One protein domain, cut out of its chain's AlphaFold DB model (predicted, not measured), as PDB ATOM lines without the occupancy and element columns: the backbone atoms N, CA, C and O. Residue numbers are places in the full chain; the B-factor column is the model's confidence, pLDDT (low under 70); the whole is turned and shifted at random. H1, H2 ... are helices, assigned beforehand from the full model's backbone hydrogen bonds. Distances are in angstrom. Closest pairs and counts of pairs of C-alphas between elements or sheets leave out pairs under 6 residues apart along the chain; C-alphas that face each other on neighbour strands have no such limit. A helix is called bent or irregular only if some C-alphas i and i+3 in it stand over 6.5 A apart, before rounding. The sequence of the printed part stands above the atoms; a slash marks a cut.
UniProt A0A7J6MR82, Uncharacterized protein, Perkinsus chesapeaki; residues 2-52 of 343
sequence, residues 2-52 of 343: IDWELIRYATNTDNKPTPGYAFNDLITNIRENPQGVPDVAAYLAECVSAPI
ATOM      1  N   ILE A   2     -37.012  20.074 -12.589       93.00
ATOM      2  CA  ILE A   2     -36.849  21.391 -11.963       93.00
ATOM      3  C   ILE A   2     -37.268  22.504 -12.923       93.00
ATOM      4  O   ILE A   2     -36.905  22.474 -14.101       93.00
ATOM      5  N   ASP A   3     -38.032  23.469 -12.410       95.31
ATOM      6  CA  ASP A   3     -38.423  24.659 -13.161       95.31
ATOM      7  C   ASP A   3     -37.324  25.725 -13.068       95.31
ATOM      8  O   ASP A   3     -37.227  26.508 -12.120       95.31
ATOM      9  N   TRP A   4     -36.460  25.727 -14.079       93.56
ATOM     10  CA  TRP A   4     -35.355  26.672 -14.189       93.56
ATOM     11  C   TRP A   4     -35.801  28.109 -14.462       93.56
ATOM     12  O   TRP A   4     -35.052  29.031 -14.144       93.56
ATOM     13  N   GLU A   5     -36.993  28.322 -15.024       94.38
ATOM     14  CA  GLU A   5     -37.521  29.672 -15.233       94.38
ATOM     15  C   GLU A   5     -37.920  30.293 -13.897       94.38
ATOM     16  O   GLU A   5     -37.595  31.449 -13.633       94.38
ATOM     17  N   LEU A   6     -38.518  29.500 -13.007       92.38
ATOM     18  CA  LEU A   6     -38.838  29.932 -11.649       92.38
ATOM     19  C   LEU A   6     -37.579  30.255 -10.833       92.38
ATOM     20  O   LEU A   6     -37.532  31.284 -10.160       92.38
ATOM     21  N   ILE A   7     -36.539  29.419 -10.935       91.56
ATOM     22  CA  ILE A   7     -35.242  29.669 -10.293       91.56
ATOM     23  C   ILE A   7     -34.635  30.983 -10.791       91.56
ATOM     24  O   ILE A   7     -34.302  31.839  -9.977       91.56
ATOM     25  N   ARG A   8     -34.538  31.174 -12.114       91.62
ATOM     26  CA  ARG A   8     -33.989  32.403 -12.710       91.62
ATOM     27  C   ARG A   8     -34.815  33.629 -12.357       91.62
ATOM     28  O   ARG A   8     -34.254  34.694 -12.134       91.62
ATOM     29  N   TYR A   9     -36.139  33.497 -12.321       90.06
ATOM     30  CA  TYR A   9     -37.032  34.578 -11.922       90.06
ATOM     31  C   TYR A   9     -36.809  34.969 -10.458       90.06
ATOM     32  O   TYR A   9     -36.709  36.157 -10.154       90.06
ATOM     33  N   ALA A  10     -36.672  33.982  -9.566       88.06
ATOM     34  CA  ALA A  10     -36.447  34.200  -8.143       88.06
ATOM     35  C   ALA A  10     -35.059  34.791  -7.832       88.06
ATOM     36  O   ALA A  10     -34.929  35.565  -6.880       88.06
ATOM     37  N   THR A  11     -34.038  34.456  -8.630       87.19
ATOM     38  CA  THR A  11     -32.662  34.966  -8.495       87.19
ATOM     39  C   THR A  11     -32.371  36.206  -9.342       87.19
ATOM     40  O   THR A  11     -31.272  36.756  -9.253       87.19
ATOM     41  N   ASN A  12     -33.332  36.680 -10.144       87.75
ATOM     42  CA  ASN A  12     -33.145  37.847 -10.997       87.75
ATOM     43  C   ASN A  12     -32.861  39.103 -10.153       87.75
ATOM     44  O   ASN A  12     -33.626  39.465  -9.254       87.75
ATOM     45  N   THR A  13     -31.766  39.799 -10.463       77.75
ATOM     46  CA  THR A  13     -31.352  41.018  -9.761       77.75
ATOM     47  C   THR A  13     -32.285  42.200  -9.969       77.75
ATOM     48  O   THR A  13     -32.317  43.090  -9.120       77.75
ATOM     49  N   ASP A  14     -33.050  42.194 -11.058       79.06
ATOM     50  CA  ASP A  14     -33.905  43.306 -11.468       79.06
ATOM     51  C   ASP A  14     -35.253  43.306 -10.732       79.06
ATOM     52  O   ASP A  14     -35.894  44.347 -10.606       79.06
ATOM     53  N   ASN A  15     -35.660  42.158 -10.177       62.47
ATOM     54  CA  ASN A  15     -36.944  41.967  -9.495       62.47
ATOM     55  C   ASN A  15     -36.776  41.835  -7.977       62.47
ATOM     56  O   ASN A  15     -37.320  40.923  -7.353       62.47
ATOM     57  N   LYS A  16     -36.005  42.744  -7.369       76.69
ATOM     58  CA  LYS A  16     -35.838  42.788  -5.911       76.69
ATOM     59  C   LYS A  16     -36.861  43.729  -5.253       76.69
ATOM     60  O   LYS A  16     -37.028  44.854  -5.726       76.69
ATOM     61  N   PRO A  17     -37.484  43.329  -4.128       78.31
ATOM     62  CA  PRO A  17     -37.310  42.049  -3.435       78.31
ATOM     63  C   PRO A  17     -38.016  40.892  -4.160       78.31
ATOM     64  O   PRO A  17     -39.105  41.077  -4.700       78.31
ATOM     65  N   THR A  18     -37.406  39.700  -4.130       80.75
ATOM     66  CA  THR A  18     -38.013  38.483  -4.685       80.75
ATOM     67  C   THR A  18     -39.401  38.288  -4.069       80.75
ATOM     68  O   THR A  18     -39.514  38.258  -2.838       80.75
ATOM     69  N   PRO A  19     -40.469  38.168  -4.876       82.56
ATOM     70  CA  PRO A  19     -41.810  37.994  -4.342       82.56
ATOM     71  C   PRO A  19     -41.908  36.725  -3.488       82.56
ATOM     72  O   PRO A  19     -41.423  35.667  -3.886       82.56
ATOM     73  N   GLY A  20     -42.573  36.804  -2.331       82.44
ATOM     74  CA  GLY A  20     -42.658  35.675  -1.394       82.44
ATOM     75  C   GLY A  20     -43.278  34.405  -1.992       82.44
ATOM     76  O   GLY A  20     -42.878  33.301  -1.628       82.44
ATOM     77  N   TYR A  21     -44.197  34.543  -2.956       89.12
ATOM     78  CA  TYR A  21     -44.767  33.394  -3.671       89.12
ATOM     79  C   TYR A  21     -43.715  32.662  -4.514       89.12
ATOM     80  O   TYR A  21     -43.666  31.440  -4.488       89.12
ATOM     81  N   ALA A  22     -42.807  33.392  -5.172       85.88
ATOM     82  CA  ALA A  22     -41.781  32.802  -6.031       85.88
ATOM     83  C   ALA A  22     -40.785  31.957  -5.224       85.88
ATOM     84  O   ALA A  22     -40.295  30.938  -5.702       85.88
ATOM     85  N   PHE A  23     -40.523  32.350  -3.976       85.31
ATOM     86  CA  PHE A  23     -39.700  31.567  -3.060       85.31
ATOM     87  C   PHE A  23     -40.407  30.290  -2.582       85.31
ATOM     88  O   PHE A  23     -39.796  29.225  -2.528       85.31
ATOM     89  N   ASN A  24     -41.702  30.368  -2.270       90.31
ATOM     90  CA  ASN A  24     -42.476  29.193  -1.866       90.31
ATOM     91  C   ASN A  24     -42.618  28.179  -3.016       90.31
ATOM     92  O   ASN A  24     -42.441  26.973  -2.824       90.31
ATOM     93  N   ASP A  25     -42.854  28.674  -4.229       92.75
ATOM     94  CA  ASP A  25     -42.929  27.844  -5.428       92.75
ATOM     95  C   ASP A  25     -41.569  27.193  -5.721       92.75
ATOM     96  O   ASP A  25     -41.515  26.019  -6.079       92.75
ATOM     97  N   LEU A  26     -40.458  27.911  -5.499       89.81
ATOM     98  CA  LEU A  26     -39.104  27.368  -5.626       89.81
ATOM     99  C   LEU A  26     -38.877  26.203  -4.651       89.81
ATOM    100  O   LEU A  26     -38.420  25.137  -5.064       89.81
ATOM    101  N   ILE A  27     -39.221  26.380  -3.371       90.31
ATOM    102  CA  ILE A  27     -39.099  25.319  -2.356       90.31
ATOM    103  C   ILE A  27     -39.947  24.108  -2.745       90.31
ATOM    104  O   ILE A  27     -39.476  22.970  -2.673       90.31
ATOM    105  N   THR A  28     -41.184  24.342  -3.180       94.25
ATOM    106  CA  THR A  28     -42.098  23.279  -3.615       94.25
ATOM    107  C   THR A  28     -41.521  22.527  -4.813       94.25
ATOM    108  O   THR A  28     -41.461  21.299  -4.802       94.25
ATOM    109  N   ASN A  29     -40.985  23.252  -5.797       92.06
ATOM    110  CA  ASN A  29     -40.370  22.680  -6.987       92.06
ATOM    111  C   ASN A  29     -39.151  21.803  -6.657       92.06
ATOM    112  O   ASN A  29     -39.027  20.695  -7.185       92.06
ATOM    113  N   ILE A  30     -38.285  22.254  -5.743       91.75
ATOM    114  CA  ILE A  30     -37.123  21.487  -5.273       91.75
ATOM    115  C   ILE A  30     -37.576  20.235  -4.513       91.75
ATOM    116  O   ILE A  30     -37.042  19.147  -4.736       91.75
ATOM    117  N   ARG A  31     -38.596  20.360  -3.654       92.31
ATOM    118  CA  ARG A  31     -39.147  19.244  -2.872       92.31
ATOM    119  C   ARG A  31     -39.735  18.148  -3.758       92.31
ATOM    120  O   ARG A  31     -39.574  16.968  -3.457       92.31
ATOM    121  N   GLU A  32     -40.393  18.528  -4.847       95.19
ATOM    122  CA  GLU A  32     -40.937  17.591  -5.834       95.19
ATOM    123  C   GLU A  32     -39.852  16.960  -6.720       95.19
ATOM    124  O   GLU A  32     -40.072  15.906  -7.318       95.19
ATOM    125  N   ASN A  33     -38.663  17.570  -6.798       94.12
ATOM    126  CA  ASN A  33     -37.581  17.165  -7.694       94.12
ATOM    127  C   ASN A  33     -36.224  17.048  -6.970       94.12
ATOM    128  O   ASN A  33     -35.254  17.700  -7.369       94.12
ATOM    129  N   PRO A  34     -36.098  16.161  -5.965       90.06
ATOM    130  CA  PRO A  34     -34.900  16.073  -5.125       90.06
ATOM    131  C   PRO A  34     -33.625  15.723  -5.909       90.06
ATOM    132  O   PRO A  34     -32.524  16.071  -5.500       90.06
ATOM    133  N   GLN A  35     -33.762  15.066  -7.064       91.75
ATOM    134  CA  GLN A  35     -32.636  14.689  -7.924       91.75
ATOM    135  C   GLN A  35     -31.910  15.894  -8.540       91.75
ATOM    136  O   GLN A  35     -30.743  15.771  -8.889       91.75
ATOM    137  N   GLY A  36     -32.576  17.045  -8.681       89.62
ATOM    138  CA  GLY A  36     -31.958  18.247  -9.249       89.62
ATOM    139  C   GLY A  36     -31.427  19.226  -8.197       89.62
ATOM    140  O   GLY A  36     -30.914  20.279  -8.560       89.62
ATOM    141  N   VAL A  37     -31.513  18.891  -6.902       91.38
ATOM    142  CA  VAL A  37     -30.931  19.699  -5.813       91.38
ATOM    143  C   VAL A  37     -29.453  20.042  -6.063       91.38
ATOM    144  O   VAL A  37     -29.105  21.207  -5.875       91.38
ATOM    145  N   PRO A  38     -28.585  19.114  -6.524       92.75
ATOM    146  CA  PRO A  38     -27.185  19.442  -6.799       92.75
ATOM    147  C   PRO A  38     -27.022  20.525  -7.871       92.75
ATOM    148  O   PRO A  38     -26.185  21.412  -7.720       92.75
ATOM    149  N   ASP A  39     -27.847  20.489  -8.919       92.81
ATOM    150  CA  ASP A  39     -27.792  21.466 -10.008       92.81
ATOM    151  C   ASP A  39     -28.277  22.842  -9.536       92.81
ATOM    152  O   ASP A  39     -27.670  23.862  -9.859       92.81
ATOM    153  N   VAL A  40     -29.347  22.886  -8.734       90.75
ATOM    154  CA  VAL A  40     -29.844  24.140  -8.142       90.75
ATOM    155  C   VAL A  40     -28.819  24.733  -7.187       90.75
ATOM    156  O   VAL A  40     -28.576  25.935  -7.230       90.75
ATOM    157  N   ALA A  41     -28.181  23.906  -6.360       90.12
ATOM    158  CA  ALA A  41     -27.120  24.351  -5.467       90.12
ATOM    159  C   ALA A  41     -25.925  24.914  -6.252       90.12
ATOM    160  O   ALA A  41     -25.421  25.978  -5.903       90.12
ATOM    161  N   ALA A  42     -25.516  24.252  -7.339       90.25
ATOM    162  CA  ALA A  42     -24.463  24.746  -8.222       90.25
ATOM    163  C   ALA A  42     -24.837  26.092  -8.865       90.25
ATOM    164  O   ALA A  42     -24.023  27.011  -8.869       90.25
ATOM    165  N   TYR A  43     -26.078  26.238  -9.338       91.44
ATOM    166  CA  TYR A  43     -26.573  27.492  -9.908       91.44
ATOM    167  C   TYR A  43     -26.625  28.624  -8.875       91.44
ATOM    168  O   TYR A  43     -26.166  29.727  -9.148       91.44
ATOM    169  N   LEU A  44     -27.140  28.367  -7.670       88.69
ATOM    170  CA  LEU A  44     -27.167  29.365  -6.598       88.69
ATOM    171  C   LEU A  44     -25.748  29.754  -6.164       88.69
ATOM    172  O   LEU A  44     -25.476  30.936  -5.960       88.69
ATOM    173  N   ALA A  45     -24.829  28.789  -6.090       87.50
ATOM    174  CA  ALA A  45     -23.418  29.055  -5.840       87.50
ATOM    175  C   ALA A  45     -22.801  29.914  -6.953       87.50
ATOM    176  O   ALA A  45     -22.032  30.825  -6.655       87.50
ATOM    177  N   GLU A  46     -23.161  29.689  -8.218       88.88
ATOM    178  CA  GLU A  46     -22.763  30.542  -9.343       88.88
ATOM    179  C   GLU A  46     -23.375  31.945  -9.234       88.88
ATOM    180  O   GLU A  46     -22.666  32.922  -9.422       88.88
ATOM    181  N   CYS A  47     -24.643  32.089  -8.839       83.19
ATOM    182  CA  CYS A  47     -25.252  33.404  -8.608       83.19
ATOM    183  C   CYS A  47     -24.545  34.206  -7.505       83.19
ATOM    184  O   CYS A  47     -24.492  35.431  -7.586       83.19
ATOM    185  N   VAL A  48     -24.016  33.529  -6.481       82.06
ATOM    186  CA  VAL A  48     -23.280  34.160  -5.372       82.06
ATOM    187  C   VAL A  48     -21.818  34.427  -5.740       82.06
ATOM    188  O   VAL A  48     -21.269  35.459  -5.364       82.06
ATOM    189  N   SER A  49     -21.186  33.507  -6.473       77.50
ATOM    190  CA  SER A  49     -19.777  33.601  -6.878       77.50
ATOM    191  C   SER A  49     -19.555  34.368  -8.176       77.50
ATOM    192  O   SER A  49     -18.411  34.721  -8.466       77.50
ATOM    193  N   ALA A  50     -20.617  34.652  -8.939       65.44
ATOM    194  CA  ALA A  50     -20.578  35.529 -10.095       65.44
ATOM    195  C   ALA A  50     -19.942  36.844  -9.642       65.44
ATOM    196  O   ALA A  50     -20.518  37.559  -8.814       65.44
ATOM    197  N   PRO A  51     -18.726  37.154 -10.121       46.22
ATOM    198  CA  PRO A  51     -18.002  38.294  -9.616       46.22
ATOM    199  C   PRO A  51     -18.830  39.531  -9.933       46.22
ATOM    200  O   PRO A  51     -19.124  39.814 -11.097       46.22
ATOM    201  N   ILE A  52     -19.177  40.292  -8.892       48.72
ATOM    202  CA  ILE A  52     -19.535  41.700  -9.030       48.72
ATOM    203  C   ILE A  52     -18.275  42.390  -9.556       48.72
ATOM    204  O   ILE A  52     -17.464  42.888  -8.787       48.72
TER     205      ILE A  52
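This is residues 2 to 52 of the 343 residues of an uncharacterized protein of Perkinsus chesapeaki (UniProt A0A7J6MR82). Two helices, H2 and H3, make a V that is joined at its point through Asn 33, and a short helix, H1, lies over the opening between the two arms. H1 and H2 form a helical hairpin, while H3, the longest helix, touches neither of them and is only near both, a loosely joined arrangement. The printed part has 51 residues with three named helices, in the order H1, H2, H3, and no named strand; the class is all helix. The whole is compact, with a radius of gyration of the C-alphas of 10.9 A and spans of 31 by 22 by 13 A.

Start at H1, residues 4 to 11, and go on to H2, residues 20 to 32: the two touch, and their closest C-alphas are those of Ala 10 and Ala 22, 5.9 A apart. H2 touches H1 with residues 22 to 26 alone. Their lines stand at a steep tilt of 41 degrees and run opposite ways. Next look at H3, residues 34 to 49, close to H2 but not clearly touching it; the closest C-alphas, of Ile 30 and Val 37, are 6.5 A apart. H2 and H3 run opposite ways at a steep tilt of 44 degrees. H1 and H3 are also close but not clearly touching, with the C-alphas of Thr 11 and Cys 47 closest at 7.6 A; they run the same way at a steep tilt of 39 degrees. Every O i to N i+4 pair is within hydrogen-bond range in H1 and H2, and 10 of 12 are in H3.

Find C-alpha 4 at (-35.355, 26.672, -14.189); from there H1 runs 10.4 A to C-alpha 11. H2 begins at C-alpha 20, (-42.658, 35.675, -1.394), and is 18.7 A long. H3 runs 23.2 A from C-alpha 34 to C-alpha 49 at (-19.777, 33.601, -6.878); it is irregular, with C-alphas 35 and 38 7.3 A apart.

The C-alphas of Glu 32 and Ile 52, the two farthest apart, are 32.4 A from each other. The printed part has no cut; the link from H1 to H2 is short and that from H2 to H3 is tight. The mean pLDDT of the printed part is 86.0, and you find values under 70 at residue 15 and residues 50 to 52.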